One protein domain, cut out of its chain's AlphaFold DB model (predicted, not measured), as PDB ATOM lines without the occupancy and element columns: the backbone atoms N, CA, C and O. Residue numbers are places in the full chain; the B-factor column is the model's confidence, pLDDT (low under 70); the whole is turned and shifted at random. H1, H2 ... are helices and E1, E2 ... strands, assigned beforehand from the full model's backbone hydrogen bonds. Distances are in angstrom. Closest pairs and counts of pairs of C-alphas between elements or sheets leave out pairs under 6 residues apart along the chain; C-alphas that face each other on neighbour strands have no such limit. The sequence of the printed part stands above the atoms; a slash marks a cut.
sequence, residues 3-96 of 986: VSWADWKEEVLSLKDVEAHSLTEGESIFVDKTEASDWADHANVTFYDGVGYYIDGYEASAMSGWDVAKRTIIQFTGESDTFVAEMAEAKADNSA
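AT A GLANCE: This is residues 3 to 96 of the 986 residues of an uncharacterized protein of Rhodopirellula bahusiensis (UniProt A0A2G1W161). A twisted sheet of five strands makes the core, with the long helix H4 packed over one face of it and running along the strands. On the side away from H4, the short helices H1 and H3 touch each other without being on the sheet, while H2, also short, grazes the sheet with its residues 39 to 41. The printed part has 94 residues, with four named helices and five named strands in the order E1 H1 E2 H2 E3 E4 H3 E5 H4. The sheet's order is E1 E5 E2 E4 E3, all antiparallel, and the class is mixed, helices and strands. The whole is compact, with a radius of gyration of the C-alphas of 12.3 A and spans of 35 by 29 by 25 A.

IN THESE COORDINATES: The sheet holds E1, residues 3 to 7, 13.5 A long; E5, residues 72 to 77, 16.6 A; E2, residues 28 to 31, 10.4 A; E4, residues 52 to 55, 9.9 A; and E3, residues 45 to 48, 9.8 A. C-alpha 3 stands at (111.403, 143.634, 135.898). H4, residues 81 to 94, is 19.8 A long, from C-alpha 81 at (121.881, 139.066, 130.638) to C-alpha 94 at (114.706, 151.238, 116.746). The short helices are H1, residues 15 to 19, H2, residues 38 to 41, and H3, residues 60 to 63.

HOW THE PARTS SIT: E1 and E3 are the edge strands. N 4 and O 75 of E1 and E5 are 2.9 A apart, N 30 and O 74 of E2 and E5 2.8 A, and N 29 and O 55 of E2 and E4 2.9 A, each within hydrogen-bond range. E3 and E4 form a hairpin, with N 46 and O 54 at 2.8 A. Three split strand-helix-strand units, two strands that run the same way with another strand between them in the sheet and a helix between them along the chain, are E1, H1, E2; E2, H2, E3; and E4, H3, E5, each with a right-handed crossover. H4 is on one face, making two layers of helix and sheet, at a height over the sheet of 9.1 A. It lies over E4, at 1 degree to it on the local plane, and only just not over E2, on which 2 of its C-alphas fall. The closest C-alphas of H4 and E4 are those of Val 84 and Tyr 54, 7.3 A apart. H1 is only just not on the sheet, with 4 pairs of C-alphas within 10 A. H1 and H3 touch, the closest C-alphas being those of Leu 15 and Met 63, 6.7 A apart. The closest C-alphas of H2 and E3 are those of Ala 40 and Phe 47, 5.8 A apart. H4 and H3 are apart. In H1 and H4 every O i to N i+4 pair is within hydrogen-bond range; H2 and H3 are too short for such a pair.

THE WHOLE: The two C-alphas farthest apart, those of Ser 61 and Ala 96, are 37.2 A from each other. The printed part has no cut and no long link. Mean pLDDT of the printed part is 88.0, and residues 92 to 96 are under 70.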
ATOM      1  N   VAL A   3     110.873 142.370 136.412       88.88
ATOM      2  CA  VAL A   3     111.403 143.634 135.898       88.88
ATOM      3  C   VAL A   3     110.645 144.760 136.580       88.88
ATOM      4  O   VAL A   3     109.421 144.820 136.491       88.88
ATOM      5  N   SER A   4     111.363 145.620 137.291       86.31
ATOM      6  CA  SER A   4     110.817 146.819 137.932       86.31
ATOM      7  C   SER A   4     111.502 148.029 137.325       86.31
ATOM      8  O   SER A   4     112.716 148.010 137.188       86.31
ATOM      9  N   TRP A   5     110.773 149.077 136.960       92.19
ATOM     10  CA  TRP A   5     111.386 150.270 136.380       92.19
ATOM     11  C   TRP A   5     110.731 151.542 136.895       92.19
ATOM     12  O   TRP A   5     109.589 151.529 137.357       92.19
ATOM     13  N   ALA A   6     111.474 152.637 136.812       83.81
ATOM     14  CA  ALA A   6     110.968 153.973 137.058       83.81
ATOM     15  C   ALA A   6     111.733 154.987 136.205       83.81
ATOM     16  O   ALA A   6     112.958 154.901 136.069       83.81
ATOM     17  N   ASP A   7     110.995 155.962 135.683       86.75
ATOM     18  CA  ASP A   7     111.558 157.154 135.063       86.75
ATOM     19  C   ASP A   7     111.810 158.182 136.155       86.75
ATOM     20  O   ASP A   7     110.873 158.713 136.762       86.75
ATOM     21  N   TRP A   8     113.077 158.477 136.405       86.44
ATOM     22  CA  TRP A   8     113.448 159.464 137.401       86.44
ATOM     23  C   TRP A   8     113.565 160.835 136.746       86.44
ATOM     24  O   TRP A   8     114.257 160.992 135.743       86.44
ATOM     25  N   LYS A   9     112.865 161.837 137.288       84.81
ATOM     26  CA  LYS A   9     112.762 163.197 136.713       84.81
ATOM     27  C   LYS A   9     113.616 164.231 137.453       84.81
ATOM     28  O   LYS A   9     113.627 165.407 137.091       84.81
ATOM     29  N   GLU A  10     114.307 163.812 138.502       87.69
ATOM     30  CA  GLU A  10     115.118 164.645 139.376       87.69
ATOM     31  C   GLU A  10     116.327 165.230 138.632       87.69
ATOM     32  O   GLU A  10     116.976 164.562 137.834       87.69
ATOM     33  N   GLU A  11     116.637 166.501 138.915       83.50
ATOM     34  CA  GLU A  11     117.781 167.236 138.338       83.50
ATOM     35  C   GLU A  11     119.137 166.795 138.911       83.50
ATOM     36  O   GLU A  11     120.176 167.037 138.306       83.50
ATOM     37  N   VAL A  12     119.123 166.189 140.100       87.19
ATOM     38  CA  VAL A  12     120.286 165.602 140.765       87.19
ATOM     39  C   VAL A  12     119.798 164.328 141.424       87.19
ATOM     40  O   VAL A  12     118.942 164.390 142.309       87.19
ATOM     41  N   LEU A  13     120.323 163.190 140.990       91.81
ATOM     42  CA  LEU A  13     119.952 161.894 141.528       91.81
ATOM     43  C   LEU A  13     121.131 160.950 141.405       91.81
ATOM     44  O   LEU A  13     121.685 160.779 140.323       91.81
ATOM     45  N   SER A  14     121.507 160.333 142.516       94.75
ATOM     46  CA  SER A  14     122.524 159.293 142.535       94.75
ATOM     47  C   SER A  14     121.890 157.911 142.686       94.75
ATOM     48  O   SER A  14     120.780 157.798 143.207       94.75
ATOM     49  N   LEU A  15     122.584 156.838 142.298       93.31
ATOM     50  CA  LEU A  15     122.078 155.473 142.520       93.31
ATOM     51  C   LEU A  15     121.751 155.189 143.996       93.31
ATOM     52  O   LEU A  15     120.800 154.468 144.282       93.31
ATOM     53  N   LYS A  16     122.450 155.831 144.940       91.44
ATOM     54  CA  LYS A  16     122.122 155.760 146.371       91.44
ATOM     55  C   LYS A  16     120.742 156.327 146.706       91.44
ATOM     56  O   LYS A  16     120.068 155.825 147.604       91.44
ATOM     57  N   ASP A  17     120.333 157.389 146.021       90.06
ATOM     58  CA  ASP A  17     119.014 157.986 146.224       90.06
ATOM     59  C   ASP A  17     117.920 157.042 145.708       90.06
ATOM     60  O   ASP A  17     116.870 156.907 146.331       90.06
ATOM     61  N   VAL A  18     118.192 156.317 144.623       89.31
ATOM     62  CA  VAL A  18     117.286 155.316 144.032       89.31
ATOM     63  C   VAL A  18     117.203 154.058 144.908       89.31
ATOM     64  O   VAL A  18     116.119 153.521 145.145       89.31
ATOM     65  N   GLU A  19     118.330 153.623 145.469       88.50
ATOM     66  CA  GLU A  19     118.414 152.544 146.462       88.50
ATOM     67  C   GLU A  19     117.571 152.820 147.705       88.50
ATOM     68  O   GLU A  19     116.881 151.925 148.185       88.50
ATOM     69  N   ALA A  20     117.528 154.068 148.180       85.75
ATOM     70  CA  ALA A  20     116.684 154.442 149.315       85.75
ATOM     71  C   ALA A  20     115.176 154.240 149.061       85.75
ATOM     72  O   ALA A  20     114.399 154.217 150.019       85.75
ATOM     73  N   HIS A  21     114.763 154.099 147.798       77.81
ATOM     74  CA  HIS A  21     113.380 153.841 147.421       77.81
ATOM     75  C   HIS A  21     113.143 152.354 147.165       77.81
ATOM     76  O   HIS A  21     112.287 151.764 147.827       77.81
ATOM     77  N   SER A  22     113.883 151.765 146.216       78.81
ATOM     78  CA  SER A  22     113.534 150.438 145.689       78.81
ATOM     79  C   SER A  22     114.674 149.636 145.043       78.81
ATOM     80  O   SER A  22     114.401 148.506 144.634       78.81
ATOM     81  N   LEU A  23     115.914 150.150 144.916       89.81
ATOM     82  CA  LEU A  23     117.003 149.294 144.406       89.81
ATOM     83  C   LEU A  23     117.471 148.295 145.461       89.81
ATOM     84  O   LEU A  23     117.561 148.599 146.646       89.81
ATOM     85  N   THR A  24     117.781 147.090 145.009       91.38
ATOM     86  CA  THR A  24     118.277 145.990 145.828       91.38
ATOM     87  C   THR A  24     119.719 145.705 145.434       91.38
ATOM     88  O   THR A  24     120.002 145.383 144.283       91.38
ATOM     89  N   GLU A  25     120.643 145.846 146.386       93.12
ATOM     90  CA  GLU A  25     122.055 145.504 146.184       93.12
ATOM     91  C   GLU A  25     122.199 144.037 145.739       93.12
ATOM     92  O   GLU A  25     121.572 143.139 146.306       93.12
ATOM     93  N   GLY A  26     123.021 143.803 144.716       91.69
ATOM     94  CA  GLY A  26     123.251 142.492 144.108       91.69
ATOM     95  C   GLY A  26     122.294 142.109 142.974       91.69
ATOM     96  O   GLY A  26     122.581 141.142 142.278       91.69
ATOM     97  N   GLU A  27     121.210 142.856 142.742       94.69
ATOM     98  CA  GLU A  27     120.344 142.668 141.567       94.69
ATOM     99  C   GLU A  27     120.878 143.455 140.366       94.69
ATOM    100  O   GLU A  27     121.472 144.526 140.524       94.69
ATOM    101  N   SER A  28     120.672 142.946 139.153       96.50
ATOM    102  CA  SER A  28     121.148 143.617 137.942       96.50
ATOM    103  C   SER A  28     120.255 144.810 137.604       96.50
ATOM    104  O   SER A  28     119.036 144.769 137.799       96.50
ATOM    105  N   ILE A  29     120.843 145.891 137.092       96.19
ATOM    106  CA  ILE A  29     120.106 147.101 136.714       96.19
ATOM    107  C   ILE A  29     120.505 147.590 135.321       96.19
ATOM    108  O   ILE A  29     121.615 147.351 134.854       96.19
ATOM    109  N   PHE A  30     119.605 148.299 134.649       96.81
ATOM    110  CA  PHE A  30     119.881 149.016 133.411       96.81
ATOM    111  C   PHE A  30     119.570 150.498 133.588       96.81
ATOM    112  O   PHE A  30     118.514 150.852 134.110       96.81
ATOM    113  N   VAL A  31     120.473 151.358 133.127       95.81
ATOM    114  CA  VAL A  31     120.330 152.816 133.159       95.81
ATOM    115  C   VAL A  31     120.361 153.341 131.730       95.81
ATOM    116  O   VAL A  31     121.334 153.116 131.011       95.81
ATOM    117  N   ASP A  32     119.345 154.093 131.310       92.94
ATOM    118  CA  ASP A  32     119.218 154.639 129.944       92.94
ATOM    119  C   ASP A  32     120.126 155.852 129.647       92.94
ATOM    120  O   ASP A  32     119.770 156.791 128.933       92.94
ATOM    121  N   LYS A  33     121.344 155.839 130.182       92.38
ATOM    122  CA  LYS A  33     122.362 156.844 129.898       92.38
ATOM    123  C   LYS A  33     123.058 156.487 128.587       92.38
ATOM    124  O   LYS A  33     123.938 155.637 128.553       92.38
ATOM    125  N   THR A  34     122.645 157.136 127.506       88.44
ATOM    126  CA  THR A  34     123.114 156.836 126.145       88.44
ATOM    127  C   THR A  34     124.530 157.336 125.856       88.44
ATOM    128  O   THR A  34     125.122 156.931 124.861       88.44
ATOM    129  N   GLU A  35     125.090 158.200 126.709       86.88
ATOM    130  CA  GLU A  35     126.442 158.734 126.544       86.88
ATOM    131  C   GLU A  35     127.504 157.895 127.275       86.88
ATOM    132  O   GLU A  35     127.346 157.554 128.451       86.88
ATOM    133  N   ALA A  36     128.633 157.638 126.603       87.81
ATOM    134  CA  ALA A  36     129.801 156.984 127.195       87.81
ATOM    135  C   ALA A  36     130.408 157.812 128.355       87.81
ATOM    136  O   ALA A  36     130.594 159.027 128.238       87.81
ATOM    137  N   SER A  37     130.756 157.156 129.460       90.19
ATOM    138  CA  SER A  37     131.379 157.712 130.663       90.19
ATOM    139  C   SER A  37     132.327 156.692 131.296       90.19
ATOM    140  O   SER A  37     132.452 155.556 130.840       90.19
ATOM    141  N   ASP A  38     132.979 157.097 132.382       90.75
ATOM    142  CA  ASP A  38     133.860 156.261 133.205       90.75
ATOM    143  C   ASP A  38     133.154 155.068 133.880       90.75
ATOM    144  O   ASP A  38     133.810 154.215 134.467       90.75
ATOM    145  N   TRP A  39     131.826 154.950 133.766       93.62
ATOM    146  CA  TRP A  39     131.075 153.796 134.275       93.62
ATOM    147  C   TRP A  39     131.409 152.512 133.514       93.62
ATOM    148  O   TRP A  39     131.403 151.435 134.105       93.62
ATOM    149  N   ALA A  40     131.737 152.627 132.223       90.12
ATOM    150  CA  ALA A  40     132.101 151.491 131.377       90.12
ATOM    151  C   ALA A  40     133.420 150.816 131.805       90.12
ATOM    152  O   ALA A  40     133.681 149.688 131.397       90.12
ATOM    153  N   ASP A  41     134.238 151.486 132.626       91.25
ATOM    154  CA  ASP A  41     135.489 150.930 133.152       91.25
ATOM    155  C   ASP A  41     135.262 150.013 134.375       91.25
ATOM    156  O   ASP A  41     136.197 149.355 134.844       91.25
ATOM    157  N   HIS A  42     134.036 149.957 134.915       93.44
ATOM    158  CA  HIS A  42     133.696 149.108 136.058       93.44
ATOM    159  C   HIS A  42     133.495 147.642 135.632       93.44
ATOM    160  O   HIS A  42     132.891 147.348 134.605       93.44
ATOM    161  N   ALA A  43     133.987 146.695 136.439       90.19
ATOM    162  CA  ALA A  43     134.171 145.298 136.022       90.19
ATOM    163  C   ALA A  43     132.880 144.518 135.703       90.19
ATOM    164  O   ALA A  43     132.944 143.520 134.989       90.19
ATOM    165  N   ASN A  44     131.734 144.950 136.229       93.62
ATOM    166  CA  ASN A  44     130.420 144.335 136.028       93.62
ATOM    167  C   ASN A  44     129.465 145.222 135.211       93.62
ATOM    168  O   ASN A  44     128.248 145.084 135.312       93.62
ATOM    169  N   VAL A  45     130.005 146.152 134.417       95.38
ATOM    170  CA  VAL A  45     129.209 147.065 133.598       95.38
ATOM    171  C   VAL A  45     129.443 146.825 132.115       95.38
ATOM    172  O   VAL A  45     130.572 146.742 131.644       95.38
ATOM    173  N   THR A  46     128.348 146.741 131.366       95.06
ATOM    174  CA  THR A  46     128.337 146.666 129.904       95.06
ATOM    175  C   THR A  46     127.647 147.907 129.350       95.06
ATOM    176  O   THR A  46     126.465 148.133 129.607       95.06
ATOM    177  N   PHE A  47     128.375 148.718 128.583       94.44
ATOM    178  CA  PHE A  47     127.804 149.861 127.873       94.44
ATOM    179  C   PHE A  47     127.320 149.443 126.482       94.44
ATOM    180  O   PHE A  47     128.093 148.923 125.677       94.44
ATOM    181  N   TYR A  48     126.047 149.702 126.200       90.94
ATOM    182  CA  TYR A  48     125.432 149.537 124.892       90.94
ATOM    183  C   TYR A  48     125.339 150.912 124.223       90.94
ATOM    184  O   TYR A  48     124.562 151.768 124.656       90.94
ATOM    185  N   ASP A  49     126.155 151.122 123.186       84.62
ATOM    186  CA  ASP A  49     126.292 152.413 122.503       84.62
ATOM    187  C   ASP A  49     124.943 152.937 121.991       84.62
ATOM    188  O   ASP A  49     124.189 152.216 121.341       84.62
ATOM    189  N   GLY A  50     124.613 154.187 122.329       82.25
ATOM    190  CA  GLY A  50     123.329 154.807 121.989       82.25
ATOM    191  C   GLY A  50     122.109 154.273 122.757       82.25
ATOM    192  O   GLY A  50     121.001 154.759 122.529       82.25
ATOM    193  N   VAL A  51     122.284 153.323 123.683       89.38
ATOM    194  CA  VAL A  51     121.183 152.653 124.401       89.38
ATOM    195  C   VAL A  51     121.236 152.898 125.911       89.38
ATOM    196  O   VAL A  51     120.234 153.350 126.476       89.38
ATOM    197  N   GLY A  52     122.352 152.578 126.574       94.50
ATOM    198  CA  GLY A  52     122.463 152.642 128.038       94.50
ATOM    199  C   GLY A  52     123.518 151.716 128.652       94.50
ATOM    200  O   GLY A  52     124.274 151.050 127.948       94.50
ATOM    201  N   TYR A  53     123.550 151.655 129.982       96.31
ATOM    202  CA  TYR A  53     124.460 150.814 130.765       96.31
ATOM    203  C   TYR A  53     123.698 149.684 131.429       96.31
ATOM    204  O   TYR A  53     122.758 149.937 132.179       96.31
ATOM    205  N   TYR A  54     124.151 148.456 131.216       96.62
ATOM    206  CA  TYR A  54     123.767 147.305 132.017       96.62
ATOM    207  C   TYR A  54     124.791 147.081 133.124       96.62
ATOM    208  O   TYR A  54     125.992 147.072 132.859       96.62
ATOM    209  N   ILE A  55     124.316 146.904 134.347       96.25
ATOM    210  CA  ILE A  55     125.111 146.681 135.549       96.25
ATOM    211  C   ILE A  55     124.682 145.323 136.097       96.25
ATOM    212  O   ILE A  55     123.568 145.186 136.603       96.25
ATOM    213  N   ASP A  56     125.547 144.321 135.975       94.12
ATOM    214  CA  ASP A  56     125.278 142.966 136.447       94.12
ATOM    215  C   ASP A  56     125.618 142.852 137.941       94.12
ATOM    216  O   ASP A  56     126.786 142.805 138.335       94.12
ATOM    217  N   GLY A  57     124.588 142.903 138.785       93.06
ATOM    218  CA  GLY A  57     124.715 143.019 140.237       93.06
ATOM    219  C   GLY A  57     125.126 144.420 140.707       93.06
ATOM    220  O   GLY A  57     126.305 144.719 140.873       93.06
ATOM    221  N   TYR A  58     124.149 145.286 140.976       94.31
ATOM    222  CA  TYR A  58     124.362 146.626 141.533       94.31
ATOM    223  C   TYR A  58     125.143 146.580 142.863       94.31
ATOM    224  O   TYR A  58     124.711 145.930 143.816       94.31
ATOM    225  N   GLU A  59     126.267 147.305 142.945       94.69
ATOM    226  CA  GLU A  59     127.128 147.385 144.134       94.69
ATOM    227  C   GLU A  59     127.030 148.769 144.796       94.69
ATOM    228  O   GLU A  59     127.712 149.724 144.402       94.69
ATOM    229  N   ALA A  60     126.223 148.885 145.853       89.44
ATOM    230  CA  ALA A  60     125.934 150.164 146.509       89.44
ATOM    231  C   ALA A  60     127.205 150.892 146.980       89.44
ATOM    232  O   ALA A  60     127.365 152.106 146.812       89.44
ATOM    233  N   SER A  61     128.166 150.144 147.529       89.50
ATOM    234  CA  SER A  61     129.412 150.716 148.053       89.50
ATOM    235  C   SER A  61     130.330 151.329 146.982       89.50
ATOM    236  O   SER A  61     131.050 152.282 147.290       89.50
ATOM    237  N   ALA A  62     130.277 150.835 145.741       91.25
ATOM    238  CA  ALA A  62     131.107 151.302 144.629       91.25
ATOM    239  C   ALA A  62     130.382 152.320 143.731       91.25
ATOM    240  O   ALA A  62     131.011 153.237 143.200       91.25
ATOM    241  N   MET A  63     129.059 152.189 143.599       95.06
ATOM    242  CA  MET A  63     128.260 152.896 142.590       95.06
ATOM    243  C   MET A  63     127.334 153.968 143.172       95.06
ATOM    244  O   MET A  63     126.720 154.723 142.424       95.06
ATOM    245  N   SER A  64     127.248 154.096 144.500       90.00
ATOM    246  CA  SER A  64     126.347 155.044 145.181       90.00
ATOM    247  C   SER A  64     126.390 156.485 144.658       90.00
ATOM    248  O   SER A  64     125.376 157.169 144.724       90.00
ATOM    249  N   GLY A  65     127.537 156.959 144.162       92.19
ATOM    250  CA  GLY A  65     127.717 158.324 143.652       92.19
ATOM    251  C   GLY A  65     127.395 158.524 142.167       92.19
ATOM    252  O   GLY A  65     127.638 159.611 141.647       92.19
ATOM    253  N   TRP A  66     126.918 157.496 141.468       95.12
ATOM    254  CA  TRP A  66     126.674 157.539 140.026       95.12
ATOM    255  C   TRP A  66     125.444 158.378 139.696       95.12
ATOM    256  O   TRP A  66     124.349 158.073 140.157       95.12
ATOM    257  N   ASP A  67     125.651 159.432 138.902       93.62
ATOM    258  CA  ASP A  67     124.608 160.359 138.461       93.62
ATOM    259  C   ASP A  67     123.657 159.732 137.430       93.62
ATOM    260  O   ASP A  67     124.013 159.484 136.270       93.62
ATOM    261  N   VAL A  68     122.432 159.521 137.890       93.62
ATOM    262  CA  VAL A  68     121.287 158.951 137.178       93.62
ATOM    263  C   VAL A  68     120.131 159.956 137.086       93.62
ATOM    264  O   VAL A  68     118.983 159.573 136.870       93.62
ATOM    265  N   ALA A  69     120.406 161.253 137.247       90.94
ATOM    266  CA  ALA A  69     119.411 162.304 137.067       90.94
ATOM    267  C   ALA A  69     118.787 162.249 135.665       90.94
ATOM    268  O   ALA A  69     119.500 162.179 134.660       90.94
ATOM    269  N   LYS A  70     117.453 162.344 135.584       90.50
ATOM    270  CA  LYS A  70     116.699 162.308 134.313       90.50
ATOM    271  C   LYS A  70     116.960 161.044 133.494       90.50
ATOM    272  O   LYS A  70     117.152 161.126 132.274       90.50
ATOM    273  N   ARG A  71     117.050 159.902 134.172       93.38
ATOM    274  CA  ARG A  71     117.278 158.597 133.556       93.38
ATOM    275  C   ARG A  71     116.208 157.604 133.989       93.38
ATOM    276  O   ARG A  71     115.725 157.624 135.122       93.38
ATOM    277  N   THR A  72     115.864 156.718 133.075       93.44
ATOM    278  CA  THR A  72     115.115 155.497 133.350       93.44
ATOM    279  C   THR A  72     116.052 154.495 133.997       93.44
ATOM    280  O   THR A  72     117.136 154.216 133.470       93.44
ATOM    281  N   ILE A  73     115.620 153.923 135.118       94.31
ATOM    282  CA  ILE A  73     116.331 152.826 135.773       94.31
ATOM    283  C   ILE A  73     115.420 151.618 135.811       94.31
ATOM    284  O   ILE A  73     114.280 151.695 136.269       94.31
ATOM    285  N   ILE A  74     115.949 150.498 135.344       95.12
ATOM    286  CA  ILE A  74     115.293 149.199 135.340       95.12
ATOM    287  C   ILE A  74     116.082 148.292 136.276       95.12
ATOM    288  O   ILE A  74     117.294 148.210 136.147       95.12
ATOM    289  N   GLN A  75     115.421 147.607 137.201       95.00
ATOM    290  CA  GLN A  75     115.993 146.542 138.013       95.00
ATOM    291  C   GLN A  75     115.416 145.196 137.592       95.00
ATOM    292  O   GLN A  75     114.200 145.041 137.432       95.00
ATOM    293  N   PHE A  76     116.297 144.213 137.483       94.94
ATOM    294  CA  PHE A  76     115.982 142.840 137.144       94.94
ATOM    295  C   PHE A  76     116.224 141.952 138.354       94.94
ATOM    296  O   PHE A  76     117.324 141.922 138.889       94.94
ATOM    297  N   THR A  77     115.199 141.206 138.761       90.12
ATOM    298  CA  THR A  77     115.325 140.151 139.770       90.12
ATOM    299  C   THR A  77     115.335 138.781 139.097       90.12
ATOM    300  O   THR A  77     114.316 138.341 138.543       90.12
ATOM    301  N   GLY A  78     116.480 138.094 139.152       85.94
ATOM    302  CA  GLY A  78     116.785 136.845 138.428       85.94
ATOM    303  C   GLY A  78     117.600 137.060 137.139       85.94
ATOM    304  O   GLY A  78     117.886 138.194 136.784       85.94
ATOM    305  N   GLU A  79     117.973 135.980 136.430       89.00
ATOM    306  CA  GLU A  79     118.873 136.080 135.259       89.00
ATOM    307  C   GLU A  79     118.329 137.001 134.160       89.00
ATOM    308  O   GLU A  79     117.199 136.813 133.695       89.00
ATOM    309  N   SER A  80     119.141 137.987 133.762       90.06
ATOM    310  CA  SER A  80     118.719 139.078 132.876       90.06
ATOM    311  C   SER A  80     119.671 139.385 131.718       90.06
ATOM    312  O   SER A  80     119.266 140.087 130.799       90.06
ATOM    313  N   ASP A  81     120.865 138.783 131.667       87.06
ATOM    314  CA  ASP A  81     121.881 139.066 130.638       87.06
ATOM    315  C   ASP A  81     121.352 138.931 129.206       87.06
ATOM    316  O   ASP A  81     121.529 139.824 128.379       87.06
ATOM    317  N   THR A  82     120.663 137.821 128.909       85.00
ATOM    318  CA  THR A  82     120.092 137.580 127.573       85.00
ATOM    319  C   THR A  82     118.971 138.570 127.266       85.00
ATOM    320  O   THR A  82     118.927 139.129 126.175       85.00
ATOM    321  N   PHE A  83     118.107 138.845 128.246       86.75
ATOM    322  CA  PHE A  83     117.003 139.789 128.090       86.75
ATOM    323  C   PHE A  83     117.507 141.211 127.835       86.75
ATOM    324  O   PHE A  83     116.992 141.905 126.964       86.75
ATOM    325  N   VAL A  84     118.526 141.651 128.575       90.25
ATOM    326  CA  VAL A  84     119.084 142.996 128.438       90.25
ATOM    327  C   VAL A  84     119.854 143.145 127.130       90.25
ATOM    328  O   VAL A  84     119.736 144.191 126.496       90.25
ATOM    329  N   ALA A  85     120.570 142.110 126.681       85.50
ATOM    330  CA  ALA A  85     121.212 142.113 125.368       85.50
ATOM    331  C   ALA A  85     120.181 142.245 124.231       85.50
ATOM    332  O   ALA A  85     120.335 143.115 123.378       85.50
ATOM    333  N   GLU A  86     119.096 141.465 124.262       86.00
ATOM    334  CA  GLU A  86     118.006 141.549 123.274       86.00
ATOM    335  C   GLU A  86     117.250 142.885 123.349       86.00
ATOM    336  O   GLU A  86     116.881 143.459 122.325       86.00
ATOM    337  N   MET A  87     117.026 143.413 124.558       88.94
ATOM    338  CA  MET A  87     116.411 144.725 124.776       88.94
ATOM    339  C   MET A  87     117.285 145.842 124.201       88.94
ATOM    340  O   MET A  87     116.774 146.759 123.553       88.94
ATOM    341  N   ALA A  88     118.594 145.778 124.440       82.69
ATOM    342  CA  ALA A  88     119.543 146.750 123.929       82.69
ATOM    343  C   ALA A  88     119.672 146.661 122.405       82.69
ATOM    344  O   ALA A  88     119.642 147.699 121.752       82.69
ATOM    345  N   GLU A  89     119.725 145.453 121.833       78.81
ATOM    346  CA  GLU A  89     119.704 145.224 120.383       78.81
ATOM    347  C   GLU A  89     118.417 145.780 119.758       78.81
ATOM    348  O   GLU A  89     118.483 146.585 118.835       78.81
ATOM    349  N   ALA A  90     117.246 145.494 120.336       71.88
ATOM    350  CA  ALA A  90     115.969 146.020 119.851       71.88
ATOM    351  C   ALA A  90     115.863 147.554 119.945       71.88
ATOM    352  O   ALA A  90     115.249 148.194 119.089       71.88
ATOM    353  N   LYS A  91     116.436 148.168 120.988       75.38
ATOM    354  CA  LYS A  91     116.455 149.630 121.150       75.38
ATOM    355  C   LYS A  91     117.480 150.292 120.225       75.38
ATOM    356  O   LYS A  91     117.193 151.369 119.702       75.38
ATOM    357  N   ALA A  92     118.621 149.649 119.980       67.44
ATOM    358  CA  ALA A  92     119.587 150.070 118.971       67.44
ATOM    359  C   ALA A  92     118.982 149.981 117.557       67.44
ATOM    360  O   ALA A  92     119.081 150.944 116.797       67.44
ATOM    361  N   ASP A  93     118.255 148.906 117.242       53.12
ATOM    362  CA  ASP A  93     117.544 148.719 115.970       53.12
ATOM    363  C   ASP A  93     116.412 149.743 115.769       53.12
ATOM    364  O   ASP A  93     116.239 150.269 114.673       53.12
ATOM    365  N   ASN A  94     115.696 150.150 116.827       48.50
ATOM    366  CA  ASN A  94     114.706 151.238 116.746       48.50
ATOM    367  C   ASN A  94     115.319 152.613 116.409       48.50
ATOM    368  O   ASN A  94     114.606 153.502 115.941       48.50
ATOM    369  N   SER A  95     116.629 152.805 116.615       45.03
ATOM    370  CA  SER A  95     117.348 154.005 116.156       45.03
ATOM    371  C   SER A  95     117.777 153.921 114.681       45.03
ATOM    372  O   SER A  95     118.110 154.943 114.074       45.03
ATOM    373  N   ALA A  96     117.706 152.727 114.078       40.62
ATOM    374  CA  ALA A  96     118.090 152.441 112.702       40.62
ATOM    375  C   ALA A  96     117.169 151.387 112.033       40.62
ATOM    376  O   ALA A  96     117.584 150.274 111.744       40.62
TER     377      ALA A  96